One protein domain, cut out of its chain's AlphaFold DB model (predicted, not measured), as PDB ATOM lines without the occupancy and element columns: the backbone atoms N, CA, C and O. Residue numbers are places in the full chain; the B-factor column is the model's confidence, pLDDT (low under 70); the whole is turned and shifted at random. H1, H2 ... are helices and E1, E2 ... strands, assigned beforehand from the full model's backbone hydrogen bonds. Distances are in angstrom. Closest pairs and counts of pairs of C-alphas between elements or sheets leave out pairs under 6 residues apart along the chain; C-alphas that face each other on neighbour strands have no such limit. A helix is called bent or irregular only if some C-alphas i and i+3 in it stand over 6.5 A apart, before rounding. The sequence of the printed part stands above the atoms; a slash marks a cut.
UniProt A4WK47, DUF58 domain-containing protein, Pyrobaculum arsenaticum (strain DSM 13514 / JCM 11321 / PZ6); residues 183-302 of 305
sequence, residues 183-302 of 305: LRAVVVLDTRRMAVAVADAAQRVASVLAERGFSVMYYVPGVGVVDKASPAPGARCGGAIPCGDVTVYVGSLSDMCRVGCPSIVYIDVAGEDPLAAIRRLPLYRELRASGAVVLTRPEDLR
ATOM      1  N   LEU A 183       8.164  10.251 -52.697       83.56
ATOM      2  CA  LEU A 183       8.851   9.650 -51.567       83.56
ATOM      3  C   LEU A 183      10.303  10.135 -51.599       83.56
ATOM      4  O   LEU A 183      11.036   9.889 -52.557       83.56
ATOM      5  N   ARG A 184      10.740  10.858 -50.573       87.69
ATOM      6  CA  ARG A 184      12.083  11.435 -50.496       87.69
ATOM      7  C   ARG A 184      12.967  10.562 -49.634       87.69
ATOM      8  O   ARG A 184      12.720  10.377 -48.444       87.69
ATOM      9  N   ALA A 185      14.063  10.100 -50.214       92.12
ATOM     10  CA  ALA A 185      15.113   9.433 -49.470       92.12
ATOM     11  C   ALA A 185      16.339  10.334 -49.332       92.12
ATOM     12  O   ALA A 185      16.830  10.907 -50.307       92.12
ATOM     13  N   VAL A 186      16.874  10.427 -48.115       92.88
ATOM     14  CA  VAL A 186      18.143  11.117 -47.856       92.88
ATOM     15  C   VAL A 186      19.223  10.085 -47.595       92.88
ATOM     16  O   VAL A 186      19.165   9.350 -46.612       92.88
ATOM     17  N   VAL A 187      20.239  10.052 -48.450       95.25
ATOM     18  CA  VAL A 187      21.426   9.219 -48.262       95.25
ATOM     19  C   VAL A 187      22.532  10.092 -47.682       95.25
ATOM     20  O   VAL A 187      23.048  10.996 -48.339       95.25
ATOM     21  N   VAL A 188      22.896   9.828 -46.431       93.88
ATOM     22  CA  VAL A 188      23.952  10.533 -45.704       93.88
ATOM     23  C   VAL A 188      25.267   9.781 -45.883       93.88
ATOM     24  O   VAL A 188      25.376   8.620 -45.497       93.88
ATOM     25  N   LEU A 189      26.275  10.437 -46.453       93.81
ATOM     26  CA  LEU A 189      27.590   9.861 -46.721       93.81
ATOM     27  C   LEU A 189      28.601  10.349 -45.683       93.81
ATOM     28  O   LEU A 189      29.115  11.465 -45.782       93.81
ATOM     29  N   ASP A 190      28.951   9.504 -44.716       92.38
ATOM     30  CA  ASP A 190      30.050   9.794 -43.795       92.38
ATOM     31  C   ASP A 190      31.408   9.440 -44.412       92.38
ATOM     32  O   ASP A 190      32.003   8.393 -44.150       92.38
ATOM     33  N   THR A 191      31.923  10.342 -45.245       88.31
ATOM     34  CA  THR A 191      33.185  10.148 -45.969       88.31
ATOM     35  C   THR A 191      34.433  10.439 -45.131       88.31
ATOM     36  O   THR A 191      35.541  10.433 -45.668       88.31
ATOM     37  N   ARG A 192      34.310  10.659 -43.810       85.25
ATOM     38  CA  ARG A 192      35.470  10.891 -42.921       85.25
ATOM     39  C   ARG A 192      36.412   9.693 -42.872       85.25
ATOM     40  O   ARG A 192      37.626   9.854 -42.742       85.25
ATOM     41  N   ARG A 193      35.854   8.485 -42.966       83.56
ATOM     42  CA  ARG A 193      36.587   7.217 -43.001       83.56
ATOM     43  C   ARG A 193      36.048   6.367 -44.136       83.56
ATOM     44  O   ARG A 193      34.855   6.371 -44.396       83.56
ATOM     45  N   MET A 194      36.938   5.632 -44.802       82.81
ATOM     46  CA  MET A 194      36.569   4.742 -45.909       82.81
ATOM     47  C   MET A 194      35.726   5.437 -46.995       82.81
ATOM     48  O   MET A 194      34.827   4.833 -47.564       82.81
ATOM     49  N   ALA A 195      36.038   6.702 -47.301       83.62
ATOM     50  CA  ALA A 195      35.264   7.572 -48.192       83.62
ATOM     51  C   ALA A 195      34.859   6.919 -49.527       83.62
ATOM     52  O   ALA A 195      33.749   7.113 -50.007       83.62
ATOM     53  N   VAL A 196      35.763   6.118 -50.098       79.38
ATOM     54  CA  VAL A 196      35.544   5.323 -51.315       79.38
ATOM     55  C   VAL A 196      34.459   4.268 -51.108       79.38
ATOM     56  O   VAL A 196      33.510   4.216 -51.880       79.38
ATOM     57  N   ALA A 197      34.593   3.442 -50.070       83.00
ATOM     58  CA  ALA A 197      33.632   2.391 -49.747       83.00
ATOM     59  C   ALA A 197      32.253   2.975 -49.430       83.00
ATOM     60  O   ALA A 197      31.239   2.445 -49.863       83.00
ATOM     61  N   VAL A 198      32.229   4.103 -48.715       89.69
ATOM     62  CA  VAL A 198      31.005   4.841 -48.395       89.69
ATOM     63  C   VAL A 198      30.320   5.349 -49.657       89.69
ATOM     64  O   VAL A 198      29.119   5.161 -49.800       89.69
ATOM     65  N   ALA A 199      31.060   5.953 -50.586       86.56
ATOM     66  CA  ALA A 199      30.483   6.436 -51.836       86.56
ATOM     67  C   ALA A 199      29.963   5.291 -52.726       86.56
ATOM     68  O   ALA A 199      28.868   5.394 -53.274       86.56
ATOM     69  N   ASP A 200      30.704   4.182 -52.807       83.44
ATOM     70  CA  ASP A 200      30.302   2.980 -53.550       83.44
ATOM     71  C   ASP A 200      29.019   2.359 -52.968       83.44
ATOM     72  O   ASP A 200      28.050   2.112 -53.688       83.44
ATOM     73  N   ALA A 201      28.976   2.181 -51.644       89.12
ATOM     74  CA  ALA A 201      27.799   1.694 -50.936       89.12
ATOM     75  C   ALA A 201      26.607   2.651 -51.088       89.12
ATOM     76  O   ALA A 201      25.505   2.202 -51.388       89.12
ATOM     77  N   ALA A 202      26.819   3.964 -50.965       91.38
ATOM     78  CA  ALA A 202      25.774   4.969 -51.146       91.38
ATOM     79  C   ALA A 202      25.182   4.954 -52.562       91.38
ATOM     80  O   ALA A 202      23.979   5.153 -52.722       91.38
ATOM     81  N   GLN A 203      25.989   4.668 -53.588       88.06
ATOM     82  CA  GLN A 203      25.481   4.510 -54.947       88.06
ATOM     83  C   GLN A 203      24.596   3.260 -55.091       88.06
ATOM     84  O   GLN A 203      23.565   3.328 -55.759       88.06
ATOM     85  N   ARG A 204      24.953   2.142 -54.441       87.94
ATOM     86  CA  ARG A 204      24.118   0.923 -54.414       87.94
ATOM     87  C   ARG A 204      22.815   1.122 -53.637       87.94
ATOM     88  O   ARG A 204      21.751   0.703 -54.085       87.94
ATOM     89  N   VAL A 205      22.881   1.824 -52.509       92.62
ATOM     90  CA  VAL A 205      21.704   2.252 -51.735       92.62
ATOM     91  C   VAL A 205      20.771   3.091 -52.595       92.62
ATOM     92  O   VAL A 205      19.576   2.822 -52.651       92.62
ATOM     93  N   ALA A 206      21.320   4.079 -53.301       90.31
ATOM     94  CA  ALA A 206      20.535   4.942 -54.164       90.31
ATOM     95  C   ALA A 206      19.850   4.173 -55.296       90.31
ATOM     96  O   ALA A 206      18.699   4.470 -55.593       90.31
ATOM     97  N   SER A 207      20.502   3.163 -55.892       86.19
ATOM     98  CA  SER A 207      19.831   2.311 -56.882       86.19
ATOM     99  C   SER A 207      18.664   1.531 -56.283       86.19
ATOM    100  O   SER A 207      17.602   1.495 -56.891       86.19
ATOM    101  N   VAL A 208      18.815   0.980 -55.072       88.94
ATOM    102  CA  VAL A 208      17.724   0.266 -54.384       88.94
ATOM    103  C   VAL A 208      16.555   1.205 -54.069       88.94
ATOM    104  O   VAL A 208      15.401   0.843 -54.270       88.94
ATOM    105  N   LEU A 209      16.841   2.421 -53.603       90.25
ATOM    106  CA  LEU A 209      15.823   3.433 -53.309       90.25
ATOM    107  C   LEU A 209      15.100   3.906 -54.577       90.25
ATOM    108  O   LEU A 209      13.875   3.990 -54.592       90.25
ATOM    109  N   ALA A 210      15.842   4.161 -55.656       86.31
ATOM    110  CA  ALA A 210      15.273   4.564 -56.938       86.31
ATOM    111  C   ALA A 210      14.387   3.464 -57.549       86.31
ATOM    112  O   ALA A 210      13.310   3.766 -58.055       86.31
ATOM    113  N   GLU A 211      14.784   2.187 -57.442       85.06
ATOM    114  CA  GLU A 211      13.953   1.029 -57.829       85.06
ATOM    115  C   GLU A 211      12.606   0.999 -57.083       85.06
ATOM    116  O   GLU A 211      11.623   0.480 -57.606       85.06
ATOM    117  N   ARG A 212      12.547   1.565 -55.871       85.50
ATOM    118  CA  ARG A 212      11.332   1.672 -55.048       85.50
ATOM    119  C   ARG A 212      10.579   2.996 -55.218       85.50
ATOM    120  O   ARG A 212       9.647   3.254 -54.467       85.50
ATOM    121  N   GLY A 213      10.961   3.821 -56.193       83.88
ATOM    122  CA  GLY A 213      10.279   5.079 -56.503       83.88
ATOM    123  C   GLY A 213      10.679   6.263 -55.617       83.88
ATOM    124  O   GLY A 213      10.026   7.302 -55.682       83.88
ATOM    125  N   PHE A 214      11.744   6.149 -54.815       88.31
ATOM    126  CA  PHE A 214      12.230   7.276 -54.021       88.31
ATOM    127  C   PHE A 214      13.057   8.255 -54.864       88.31
ATOM    128  O   PHE A 214      13.962   7.865 -55.607       88.31
ATOM    129  N   SER A 215      12.826   9.549 -54.654       86.50
ATOM    130  CA  SER A 215      13.726  10.627 -55.061       86.50
ATOM    131  C   SER A 215      14.894  10.708 -54.075       86.50
ATOM    132  O   SER A 215      14.700  10.951 -52.881       86.50
ATOM    133  N   VAL A 216      16.116  10.455 -54.556       91.12
ATOM    134  CA  VAL A 216      17.313  10.319 -53.711       91.12
ATOM    135  C   VAL A 216      18.113  11.620 -53.666       91.12
ATOM    136  O   VAL A 216      18.602  12.094 -54.690       91.12
ATOM    137  N   MET A 217      18.337  12.142 -52.460       88.62
ATOM    138  CA  MET A 217      19.248  13.258 -52.196       88.62
ATOM    139  C   MET A 217      20.487  12.772 -51.441       88.62
ATOM    140  O   MET A 217      20.371  12.082 -50.428       88.62
ATOM    141  N   TYR A 218      21.677  13.181 -51.883       91.12
ATOM    142  CA  TYR A 218      22.926  12.879 -51.183       91.12
ATOM    143  C   TYR A 218      23.344  14.032 -50.274       91.12
ATOM    144  O   TYR A 218      23.373  15.190 -50.692       91.12
ATOM    145  N   TYR A 219      23.731  13.713 -49.042       88.50
ATOM    146  CA  TYR A 219      24.204  14.689 -48.065       88.50
ATOM    147  C   TYR A 219      25.516  14.233 -47.430       88.50
ATOM    148  O   TYR A 219      25.609  13.125 -46.909       88.50
ATOM    149  N   VAL A 220      26.527  15.098 -47.415       89.44
ATOM    150  CA  VAL A 220      27.800  14.842 -46.730       89.44
ATOM    151  C   VAL A 220      27.892  15.746 -45.494       89.44
ATOM    152  O   VAL A 220      27.894  16.975 -45.645       89.44
ATOM    153  N   PRO A 221      28.025  15.193 -44.270       86.38
ATOM    154  CA  PRO A 221      28.191  15.988 -43.054       86.38
ATOM    155  C   PRO A 221      29.342  16.997 -43.155       86.38
ATOM    156  O   PRO A 221      30.460  16.669 -43.566       86.38
ATOM    157  N   GLY A 222      29.057  18.246 -42.784       79.06
ATOM    158  CA  GLY A 222      30.011  19.354 -42.829       79.06
ATOM    159  C   GLY A 222      30.279  19.949 -44.217       79.06
ATOM    160  O   GLY A 222      30.934  20.988 -44.281       79.06
ATOM    161  N   VAL A 223      29.767  19.332 -45.289       81.25
ATOM    162  CA  VAL A 223      29.877  19.813 -46.679       81.25
ATOM    163  C   VAL A 223      28.515  20.273 -47.205       81.25
ATOM    164  O   VAL A 223      28.422  21.362 -47.761       81.25
ATOM    165  N   GLY A 224      27.454  19.491 -46.980       80.38
ATOM    166  CA  GLY A 224      26.094  19.792 -47.431       80.38
ATOM    167  C   GLY A 224      25.580  18.820 -48.494       80.38
ATOM    168  O   GLY A 224      26.040  17.680 -48.588       80.38
ATOM    169  N   VAL A 225      24.592  19.271 -49.269       82.00
ATOM    170  CA  VAL A 225      23.987  18.491 -50.357       82.00
ATOM    171  C   VAL A 225      24.963  18.386 -51.528       82.00
ATOM    172  O   VAL A 225      25.624  19.364 -51.877       82.00
ATOM    173  N   VAL A 226      25.055  17.198 -52.124       81.62
ATOM    174  CA  VAL A 226      25.912  16.922 -53.284       81.62
ATOM    175  C   VAL A 226      25.113  16.233 -54.388       81.62
ATOM    176  O   VAL A 226      24.206  15.452 -54.115       81.62
ATOM    177  N   ASP A 227      25.472  16.479 -55.648       74.12
ATOM    178  CA  ASP A 227      24.708  15.962 -56.795       74.12
ATOM    179  C   ASP A 227      24.858  14.445 -56.995       74.12
ATOM    180  O   ASP A 227      24.049  13.806 -57.666       74.12
ATOM    181  N   LYS A 228      25.934  13.852 -56.468       81.81
ATOM    182  CA  LYS A 228      26.282  12.440 -56.676       81.81
ATOM    183  C   LYS A 228      26.887  11.833 -55.416       81.81
ATOM    184  O   LYS A 228      27.580  12.523 -54.668       81.81
ATOM    185  N   ALA A 229      26.726  10.517 -55.260       82.12
ATOM    186  CA  ALA A 229      27.452   9.709 -54.281       82.12
ATOM    187  C   ALA A 229      28.958   9.684 -54.599       82.12
ATOM    188  O   ALA A 229      29.481   8.764 -55.230       82.12
ATOM    189  N   SER A 230      29.657  10.741 -54.199       72.75
ATOM    190  CA  SER A 230      31.086  10.920 -54.408       72.75
ATOM    191  C   SER A 230      31.789  11.035 -53.062       72.75
ATOM    192  O   SER A 230      31.265  11.680 -52.149       72.75
ATOM    193  N   PRO A 231      33.002  10.484 -52.926       74.00
ATOM    194  CA  PRO A 231      33.829  10.788 -51.776       74.00
ATOM    195  C   PRO A 231      34.093  12.303 -51.739       74.00
ATOM    196  O   PRO A 231      34.566  12.880 -52.723       74.00
ATOM    197  N   ALA A 232      33.774  12.950 -50.622       69.25
ATOM    198  CA  ALA A 232      33.940  14.391 -50.467       69.25
ATOM    199  C   ALA A 232      35.048  14.707 -49.443       69.25
ATOM    200  O   ALA A 232      35.004  14.192 -48.317       69.25
ATOM    201  N   PRO A 233      36.054  15.529 -49.808       61.88
ATOM    202  CA  PRO A 233      37.057  16.007 -48.864       61.88
ATOM    203  C   PRO A 233      36.453  17.026 -47.889       61.88
ATOM    204  O   PRO A 233      35.519  17.746 -48.223       61.88
ATOM    205  N   GLY A 234      37.012  17.115 -46.679       64.25
ATOM    206  CA  GLY A 234      36.565  18.088 -45.671       64.25
ATOM    207  C   GLY A 234      35.308  17.687 -44.895       64.25
ATOM    208  O   GLY A 234      34.831  18.483 -44.087       64.25
ATOM    209  N   ALA A 235      34.807  16.462 -45.091       77.94
ATOM    210  CA  ALA A 235      33.734  15.913 -44.273       77.94
ATOM    211  C   ALA A 235      34.096  15.980 -42.782       77.94
ATOM    212  O   ALA A 235      35.203  15.631 -42.364       77.94
ATOM    213  N   ARG A 236      33.147  16.451 -41.981       80.75
ATOM    214  CA  ARG A 236      33.251  16.600 -40.526       80.75
ATOM    215  C   ARG A 236      31.851  16.506 -39.941       80.75
ATOM    216  O   ARG A 236      30.897  16.895 -40.608       80.75
ATOM    217  N   CYS A 237      31.703  16.045 -38.704       84.25
ATOM    218  CA  CYS A 237      30.393  16.166 -38.074       84.25
ATOM    219  C   CYS A 237      30.047  17.641 -37.891       84.25
ATOM    220  O   CYS A 237      30.836  18.420 -37.360       84.25
ATOM    221  N   GLY A 238      28.878  18.016 -38.391       71.62
ATOM    222  CA  GLY A 238      28.412  19.391 -38.428       71.62
ATOM    223  C   GLY A 238      27.363  19.573 -39.517       71.62
ATOM    224  O   GLY A 238      27.309  18.802 -40.477       71.62
ATOM    225  N   GLY A 239      26.547  20.610 -39.356       68.69
ATOM    226  CA  GLY A 239      25.362  20.829 -40.182       68.69
ATOM    227  C   GLY A 239      24.145  20.058 -39.669       68.69
ATOM    228  O   GLY A 239      24.271  19.027 -39.007       68.69
ATOM    229  N   ALA A 240      22.957  20.591 -39.951       75.69
ATOM    230  CA  ALA A 240      21.706  19.891 -39.706       75.69
ATOM    231  C   ALA A 240      21.490  18.883 -40.839       75.69
ATOM    232  O   ALA A 240      21.347  19.275 -41.999       75.69
ATOM    233  N   ILE A 241      21.519  17.592 -40.505       81.50
ATOM    234  CA  ILE A 241      21.250  16.521 -41.464       81.50
ATOM    235  C   ILE A 241      19.753  16.570 -41.801       81.50
ATOM    236  O   ILE A 241      18.938  16.452 -40.882       81.50
ATOM    237  N   PRO A 242      19.376  16.762 -43.076       82.19
ATOM    238  CA  PRO A 242      17.976  16.762 -43.472       82.19
ATOM    239  C   PRO A 242      17.399  15.348 -43.357       82.19
ATOM    240  O   PRO A 242      18.065  14.373 -43.706       82.19
ATOM    241  N   CYS A 243      16.157  15.244 -42.894       86.75
ATOM    242  CA  CYS A 243      15.438  13.978 -42.826       86.75
ATOM    243  C   CYS A 243      14.509  13.841 -44.033       86.75
ATOM    244  O   CYS A 243      13.830  14.799 -44.407       86.75
ATOM    245  N   GLY A 244      14.503  12.656 -44.639       85.56
ATOM    246  CA  GLY A 244      13.503  12.242 -45.624       85.56
ATOM    247  C   GLY A 244      12.499  11.269 -45.016       85.56
ATOM    248  O   GLY A 244      12.586  10.952 -43.827       85.56
ATOM    249  N   ASP A 245      11.607  10.750 -45.855       87.50
ATOM    250  CA  ASP A 245      10.700   9.649 -45.510       87.50
ATOM    251  C   ASP A 245      11.501   8.406 -45.094       87.50
ATOM    252  O   ASP A 245      11.170   7.723 -44.125       87.50
ATOM    253  N   VAL A 246      12.637   8.186 -45.767       91.12
ATOM    254  CA  VAL A 246      13.679   7.244 -45.348       91.12
ATOM    255  C   VAL A 246      15.026   7.958 -45.332       91.12
ATOM    256  O   VAL A 246      15.438   8.577 -46.315       91.12
ATOM    257  N   THR A 247      15.747   7.861 -44.216       93.69
ATOM    258  CA  THR A 247      17.123   8.362 -44.117       93.69
ATOM    259  C   THR A 247      18.087   7.185 -44.027       93.69
ATOM    260  O   THR A 247      17.991   6.368 -43.117       93.69
ATOM    261  N   VAL A 248      19.037   7.088 -44.954       95.88
ATOM    262  CA  VAL A 248      20.052   6.030 -44.957       95.88
ATOM    263  C   VAL A 248      21.415   6.631 -44.655       95.88
ATOM    264  O   VAL A 248      21.943   7.417 -45.435       95.88
ATOM    265  N   TYR A 249      22.004   6.260 -43.525       95.44
ATOM    266  CA  TYR A 249      23.339   6.677 -43.125       95.44
ATOM    267  C   TYR A 249      24.374   5.634 -43.537       95.44
ATOM    268  O   TYR A 249      24.374   4.514 -43.033       95.44
ATOM    269  N   VAL A 250      25.290   6.013 -44.422       95.50
ATOM    270  CA  VAL A 250      26.344   5.142 -44.945       95.50
ATOM    271  C   VAL A 250      27.688   5.585 -44.373       95.50
ATOM    272  O   VAL A 250      28.113   6.723 -44.576       95.50
ATOM    273  N   GLY A 251      28.374   4.696 -43.653       92.88
ATOM    274  CA  GLY A 251      29.621   5.035 -42.967       92.88
ATOM    275  C   GLY A 251      30.352   3.824 -42.390       92.88
ATOM    276  O   GLY A 251      29.870   2.702 -42.440       92.88
ATOM    277  N   SER A 252      31.527   4.049 -41.798       88.88
ATOM    278  CA  SER A 252      32.288   3.001 -41.083       88.88
ATOM    279  C   SER A 252      31.729   2.679 -39.681       88.88
ATOM    280  O   SER A 252      32.308   1.840 -38.990       88.88
ATOM    281  N   LEU A 253      30.717   3.422 -39.215       88.88
ATOM    282  CA  LEU A 253      30.110   3.371 -37.872       88.88
ATOM    283  C   LEU A 253      31.097   3.318 -36.684       88.88
ATOM    284  O   LEU A 253      30.748   2.884 -35.595       88.88
ATOM    285  N   SER A 254      32.348   3.750 -36.865       80.00
ATOM    286  CA  SER A 254      33.365   3.745 -35.800       80.00
ATOM    287  C   SER A 254      33.415   5.053 -35.008       80.00
ATOM    288  O   SER A 254      33.934   5.086 -33.900       80.00
ATOM    289  N   ASP A 255      32.897   6.121 -35.596       82.12
ATOM    290  CA  ASP A 255      32.765   7.465 -35.043       82.12
ATOM    291  C   ASP A 255      31.622   8.081 -35.848       82.12
ATOM    292  O   ASP A 255      31.832   8.425 -37.004       82.12
ATOM    293  N   MET A 256      30.395   8.079 -35.326       85.94
ATOM    294  CA  MET A 256      29.190   8.445 -36.081       85.94
ATOM    295  C   MET A 256      28.813   9.900 -35.830       85.94
ATOM    296  O   MET A 256      28.899  10.393 -34.706       85.94
ATOM    297  N   CYS A 257      28.325  10.582 -36.864       86.44
ATOM    298  CA  CYS A 257      27.662  11.862 -36.650       86.44
ATOM    299  C   CYS A 257      26.276  11.624 -36.062       86.44
ATOM    300  O   CYS A 257      25.567  10.709 -36.475       86.44
ATOM    301  N   ARG A 258      25.882  12.463 -35.102       84.06
ATOM    302  CA  ARG A 258      24.548  12.395 -34.509       84.06
ATOM    303  C   ARG A 258      23.506  12.732 -35.578       84.06
ATOM    304  O   ARG A 258      23.572  13.801 -36.182       84.06
ATOM    305  N   VAL A 259      22.552  11.828 -35.776       84.75
ATOM    306  CA  VAL A 259      21.419  12.006 -36.688       84.75
ATOM    307  C   VAL A 259      20.136  11.933 -35.872       84.75
ATOM    308  O   VAL A 259      19.970  11.014 -35.076       84.75
ATOM    309  N   GLY A 260      19.257  12.921 -36.032       81.31
ATOM    310  CA  GLY A 260      17.994  13.029 -35.295       81.31
ATOM    311  C   GLY A 260      16.769  12.697 -36.144       81.31
ATOM    312  O   GLY A 260      15.731  13.322 -35.955       81.31
ATOM    313  N   CYS A 261      16.903  11.800 -37.125       84.88
ATOM    314  CA  CYS A 261      15.816  11.471 -38.045       84.88
ATOM    315  C   CYS A 261      14.958  10.311 -37.522       84.88
ATOM    316  O   CYS A 261      15.518   9.368 -36.964       84.88
ATOM    317  N   PRO A 262      13.625  10.361 -37.713       78.06
ATOM    318  CA  PRO A 262      12.695   9.383 -37.147       78.06
ATOM    319  C   PRO A 262      12.843   7.986 -37.767       78.06
ATOM    320  O   PRO A 262      12.844   6.998 -37.039       78.06
ATOM    321  N   SER A 263      13.036   7.905 -39.087       84.00
ATOM    322  CA  SER A 263      13.228   6.649 -39.822       84.00
ATOM    323  C   SER A 263      14.646   6.594 -40.376       84.00
ATOM    324  O   SER A 263      14.942   7.211 -41.406       84.00
ATOM    325  N   ILE A 264      15.540   5.889 -39.675       91.56
ATOM    326  CA  ILE A 264      16.954   5.792 -40.045       91.56
ATOM    327  C   ILE A 264      17.439   4.350 -40.215       91.56
ATOM    328  O   ILE A 264      17.240   3.487 -39.358       91.56
ATOM    329  N   VAL A 265      18.133   4.119 -41.328       95.25
ATOM    330  CA  VAL A 265      18.843   2.876 -41.631       95.25
ATOM    331  C   VAL A 265      20.338   3.172 -41.662       95.25
ATOM    332  O   VAL A 265      20.789   4.047 -42.392       95.25
ATOM    333  N   TYR A 266      21.122   2.440 -40.883       94.94
ATOM    334  CA  TYR A 266      22.576   2.513 -40.880       94.94
ATOM    335  C   TYR A 266      23.170   1.399 -41.734       94.94
ATOM    336  O   TYR A 266      22.815   0.234 -41.576       94.94
ATOM    337  N   ILE A 267      24.119   1.757 -42.594       95.06
ATOM    338  CA  ILE A 267      24.907   0.821 -43.393       95.06
ATOM    339  C   ILE A 267      26.364   0.936 -42.968       95.06
ATOM    340  O   ILE A 267      27.015   1.960 -43.202       95.06
ATOM    341  N   ASP A 268      26.864  -0.126 -42.335       93.81
ATOM    342  CA  ASP A 268      28.255  -0.244 -41.920       93.81
ATOM    343  C   ASP A 268      29.118  -0.839 -43.030       93.81
ATOM    344  O   ASP A 268      29.229  -2.057 -43.165       93.81
ATOM    345  N   VAL A 269      29.811   0.022 -43.771       91.12
ATOM    346  CA  VAL A 269      30.691  -0.421 -44.865       91.12
ATOM    347  C   VAL A 269      31.918  -1.190 -44.384       91.12
ATOM    348  O   VAL A 269      32.545  -1.890 -45.167       91.12
ATOM    349  N   ALA A 270      32.305  -1.058 -43.114       87.62
ATOM    350  CA  ALA A 270      33.374  -1.884 -42.560       87.62
ATOM    351  C   ALA A 270      32.844  -3.192 -41.959       87.62
ATOM    352  O   ALA A 270      33.646  -4.069 -41.661       87.62
ATOM    353  N   GLY A 271      31.527  -3.336 -41.803       84.19
ATOM    354  CA  GLY A 271      30.889  -4.553 -41.311       84.19
ATOM    355  C   GLY A 271      30.905  -5.717 -42.306       84.19
ATOM    356  O   GLY A 271      30.505  -6.817 -41.940       84.19
ATOM    357  N   GLU A 272      31.374  -5.510 -43.543       79.62
ATOM    358  CA  GLU A 272      31.665  -6.615 -44.468       79.62
ATOM    359  C   GLU A 272      32.818  -7.505 -43.971       79.62
ATOM    360  O   GLU A 272      32.826  -8.702 -44.251       79.62
ATOM    361  N   ASP A 273      33.765  -6.955 -43.199       82.88
ATOM    362  CA  ASP A 273      34.767  -7.756 -42.492       82.88
ATOM    363  C   ASP A 273      34.139  -8.343 -41.210       82.88
ATOM    364  O   ASP A 273      33.771  -7.581 -40.303       82.88
ATOM    365  N   PRO A 274      34.049  -9.683 -41.073       81.38
ATOM    366  CA  PRO A 274      33.448 -10.324 -39.907       81.38
ATOM    367  C   PRO A 274      34.089  -9.899 -38.582       81.38
ATOM    368  O   PRO A 274      33.396  -9.750 -37.575       81.38
ATOM    369  N   LEU A 275      35.404  -9.664 -38.558       85.44
ATOM    370  CA  LEU A 275      36.103  -9.250 -37.340       85.44
ATOM    371  C   LEU A 275      35.737  -7.819 -36.943       85.44
ATOM    372  O   LEU A 275      35.567  -7.523 -35.755       85.44
ATOM    373  N   ALA A 276      35.596  -6.930 -37.928       84.00
ATOM    374  CA  ALA A 276      35.145  -5.565 -37.700       84.00
ATOM    375  C   ALA A 276      33.685  -5.533 -37.224       84.00
ATOM    376  O   ALA A 276      33.381  -4.808 -36.274       84.00
ATOM    377  N   ALA A 277      32.816  -6.366 -37.806       84.31
ATOM    378  CA  ALA A 277      31.423  -6.507 -37.389       84.31
ATOM    379  C   ALA A 277      31.296  -7.012 -35.940       84.31
ATOM    380  O   ALA A 277      30.570  -6.419 -35.142       84.31
ATOM    381  N   ILE A 278      32.051  -8.051 -35.557       87.31
ATOM    382  CA  ILE A 278      32.033  -8.601 -34.188       87.31
ATOM    383  C   ILE A 278      32.415  -7.531 -33.160       87.31
ATOM    384  O   ILE A 278      31.738  -7.376 -32.142       87.31
ATOM    385  N   ARG A 279      33.460  -6.740 -33.438       88.38
ATOM    386  CA  ARG A 279      33.898  -5.648 -32.551       88.38
ATOM    387  C   ARG A 279      32.836  -4.559 -32.358       88.38
ATOM    388  O   ARG A 279      32.907  -3.827 -31.375       88.38
ATOM    389  N   ARG A 280      31.864  -4.448 -33.268       88.75
ATOM    390  CA  ARG A 280      30.808  -3.422 -33.264       88.75
ATOM    391  C   ARG A 280      29.439  -3.932 -32.822       88.75
ATOM    392  O   ARG A 280      28.500  -3.145 -32.754       88.75
ATOM    393  N   LEU A 281      29.325  -5.202 -32.436       90.06
ATOM    394  CA  LEU A 281      28.080  -5.766 -31.906       90.06
ATOM    395  C   LEU A 281      27.442  -4.946 -30.766       90.06
ATOM    396  O   LEU A 281      26.218  -4.809 -30.790       90.06
ATOM    397  N   PRO A 282      28.195  -4.377 -29.797       92.38
ATOM    398  CA  PRO A 282      27.598  -3.528 -28.764       92.38
ATOM    399  C   PRO A 282      26.876  -2.309 -29.353       92.38
ATOM    400  O   PRO A 282      25.722  -2.061 -29.014       92.38
ATOM    401  N   LEU A 283      27.511  -1.622 -30.307       90.75
ATOM    402  CA  LEU A 283      26.935  -0.468 -31.000       90.75
ATOM    403  C   LEU A 283      25.701  -0.861 -31.821       90.75
ATOM    404  O   LEU A 283      24.694  -0.164 -31.800       90.75
ATOM    405  N   TYR A 284      25.744  -1.995 -32.526       91.88
ATOM    406  CA  TYR A 284      24.589  -2.460 -33.299       91.88
ATOM    407  C   TYR A 284      23.376  -2.729 -32.408       91.88
ATOM    408  O   TYR A 284      22.249  -2.460 -32.815       91.88
ATOM    409  N   ARG A 285      23.592  -3.256 -31.196       93.31
ATOM    410  CA  ARG A 285      22.517  -3.464 -30.217       93.31
ATOM    411  C   ARG A 285      21.936  -2.139 -29.737       93.31
ATOM    412  O   ARG A 285      20.720  -2.030 -29.671       93.31
ATOM    413  N   GLU A 286      22.779  -1.149 -29.459       91.19
ATOM    414  CA  GLU A 286      22.343   0.190 -29.047       91.19
ATOM    415  C   GLU A 286      21.503   0.877 -30.134       91.19
ATOM    416  O   GLU A 286      20.401   1.347 -29.862       91.19
ATOM    417  N   LEU A 287      21.969   0.855 -31.387       90.56
ATOM    418  CA  LEU A 287      21.240   1.430 -32.523       90.56
ATOM    419  C   LEU A 287      19.913   0.705 -32.788       90.56
ATOM    420  O   LEU A 287      18.902   1.339 -33.068       90.56
ATOM    421  N   ARG A 288      19.878  -0.625 -32.670       91.25
ATOM    422  CA  ARG A 288      18.623  -1.380 -32.815       91.25
ATOM    423  C   ARG A 288      17.651  -1.108 -31.668       91.25
ATOM    424  O   ARG A 288      16.448  -1.067 -31.898       91.25
ATOM    425  N   ALA A 289      18.156  -0.887 -30.453       89.94
ATOM    426  CA  ALA A 289      17.331  -0.532 -29.299       89.94
ATOM    427  C   ALA A 289      16.670   0.850 -29.442       89.94
ATOM    428  O   ALA A 289      15.590   1.056 -28.896       89.94
ATOM    429  N   SER A 290      17.264   1.775 -30.205       86.12
ATOM    430  CA  SER A 290      16.639   3.060 -30.546       86.12
ATOM    431  C   SER A 290      15.662   2.989 -31.728       86.12
ATOM    432  O   SER A 290      15.146   4.021 -32.151       86.12
ATOM    433  N   GLY A 291      15.387   1.788 -32.253       85.44
ATOM    434  CA  GLY A 291      14.477   1.563 -33.378       85.44
ATOM    435  C   GLY A 291      15.128   1.689 -34.758       85.44
ATOM    436  O   GLY A 291      14.430   1.584 -35.762       85.44
ATOM    437  N   ALA A 292      16.448   1.888 -34.837       88.62
ATOM    438  CA  ALA A 292      17.146   1.970 -36.115       88.62
ATOM    439  C   ALA A 292      17.437   0.587 -36.717       88.62
ATOM    440  O   ALA A 292      17.754  -0.381 -36.018       88.62
ATOM    441  N   VAL A 293      17.424   0.509 -38.047       92.75
ATOM    442  CA  VAL A 293      17.860  -0.689 -38.779       92.75
ATOM    443  C   VAL A 293      19.364  -0.593 -39.023       92.75
ATOM    444  O   VAL A 293      19.851   0.448 -39.450       92.75
ATOM    445  N   VAL A 294      20.117  -1.664 -38.760       93.06
ATOM    446  CA  VAL A 294      21.572  -1.705 -38.995       93.06
ATOM    447  C   VAL A 294      21.912  -2.864 -39.918       93.06
ATOM    448  O   VAL A 294      21.704  -4.025 -39.547       93.06
ATOM    449  N   LEU A 295      22.466  -2.528 -41.079       93.44
ATOM    450  CA  LEU A 295      22.849  -3.430 -42.159       93.44
ATOM    451  C   LEU A 295      24.354  -3.328 -42.420       93.44
ATOM    452  O   LEU A 295      24.974  -2.291 -42.188       93.44
ATOM    453  N   THR A 296      24.948  -4.402 -42.926       89.50
ATOM    454  CA  THR A 296      26.355  -4.418 -43.363       89.50
ATOM    455  C   THR A 296      26.484  -4.365 -44.879       89.50
ATOM    456  O   THR A 296      27.488  -3.877 -45.387       89.50
ATOM    457  N   ARG A 297      25.453  -4.811 -45.610       87.81
ATOM    458  CA  ARG A 297      25.420  -4.797 -47.071       87.81
ATOM    459  C   ARG A 297      24.303  -3.886 -47.588       87.81
ATOM    460  O   ARG A 297      23.183  -3.967 -47.079       87.81
ATOM    461  N   PRO A 298      24.568  -3.038 -48.598       87.06
ATOM    462  CA  PRO A 298      23.556  -2.173 -49.204       87.06
ATOM    463  C   PRO A 298      22.335  -2.913 -49.757       87.06
ATOM    464  O   PRO A 298      21.235  -2.374 -49.749       87.06
ATOM    465  N   GLU A 299      22.514  -4.136 -50.251       86.69
ATOM    466  CA  GLU A 299      21.476  -4.904 -50.944       86.69
ATOM    467  C   GLU A 299      20.400  -5.413 -49.979       86.69
ATOM    468  O   GLU A 299      19.235  -5.539 -50.363       86.69
ATOM    469  N   ASP A 300      20.773  -5.639 -48.716       90.62
ATOM    470  CA  ASP A 300      19.861  -6.083 -47.658       90.62
ATOM    471  C   ASP A 300      18.787  -5.022 -47.357       90.62
ATOM    472  O   ASP A 300      17.721  -5.343 -46.833       90.62
ATOM    473  N   LEU A 301      19.011  -3.769 -47.775       91.00
ATOM    474  CA  LEU A 301      18.049  -2.677 -47.670       91.00
ATOM    475  C   LEU A 301      16.711  -3.015 -48.343       91.00
ATOM    476  O   LEU A 301      15.663  -2.615 -47.848       91.00
ATOM    477  N   ARG A 302      16.726  -3.822 -49.412       89.44
ATOM    478  CA  ARG A 302      15.518  -4.258 -50.136       89.44
ATOM    479  C   ARG A 302      14.488  -4.978 -49.266       89.44
ATOM    480  O   ARG A 302      13.348  -5.094 -49.691       89.44
TER     481      ARG A 302
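This is residues 183 to 302 of the 305 residues of the protein "DUF58 domain-containing protein" of Pyrobaculum arsenaticum (strain DSM 13514 / JCM 11321 / PZ6) (UniProt A4WK47). A strongly twisted sheet of six strands is covered on one face by the long helix H1, over E1 and E4, and at one edge of its other face by the kinked helix H2, over E6. This makes three layers, helices on both faces of a sheet, with short H3 packed on H1 at the printed part's end. The 120 printed residues hold three named helices and six named strands, in the order E1 H1 E2 E3 E4 E5 H2 E6 H3; the class is mixed, helices and strands. The sheet is mixed, in the order E3 E2 E1 E4 E5 E6. The whole is compact, with a radius of gyration of the C-alphas of 12.9 A, and rounded, spanning 34 by 31 by 24 A.

Inner strands E1, residues 184 to 189, and E4, residues 246 to 251, are parallel at 12 degrees, with N 188 and O 248 2.8 A apart. E2, residues 215 to 220, is parallel to E1 at 26 degrees; N 187 and O 217 are 2.8 A apart. Edge strand E3, residues 224 to 226, forms an antiparallel hairpin with E2, with N 224 and O 220 2.9 A apart. E5, residues 264 to 268, is parallel to E4 at 22 degrees, with N 267 and O 249 2.8 A apart. Edge strand E6, residues 293 to 295, is parallel to E5 at 21 degrees, with N 295 and O 266 2.8 A apart. H1, residues 195 to 211, is on the sheet at a height of 7.6 A and runs along E1, at 7 degrees on the local plane; its closest C-alphas to E4 are Val 198 and Gly 251, 5.6 A. H2, residues 274 to 289, is on the opposite face at a height of 8.1 A, along E6 at 2 degrees on the local plane; the closest C-alphas are Tyr 284 and Val 294, 6.5 A. H2 has a kink of 57 degrees near residue 282 and is irregular, with C-alphas 279 and 282 7.7 A apart. E1, H1, E2 and E5, H2, E6 are strand-helix-strand units, parallel neighbour strands with a helix between, each with a right-handed crossover. H3, residues 298 to 302, only grazes the sheet and touches residues 201 to 208 of H1, closest at the C-alphas of Val 205 and Pro 298, 5.4 A. Every O i to N i+4 pair is within hydrogen-bond range in H1, 10 of 12 in H2 and 0 of 1 in H3, where 2 of 2 O i to N i+3 pairs are.

E1 begins at C-alpha 184, (12.083, 11.435, -50.496), and spans 16.0 A; H3 ends at C-alpha 302, (15.518, -4.258, -50.136). H1 spans 24.3 A, H2 21.6 A, E2 16.9 A, E4 16.3 A and E5 12.9 A.

The C-alphas farthest apart, of Leu 183 and Leu 275, are 36.1 A apart. The printed part has no cut; the links E3 to E4 and E4 to E5 are long, with 19 and 12 residues. Mean pLDDT of the printed part is 86.3; residues 232 to 234 and 239 are under 70.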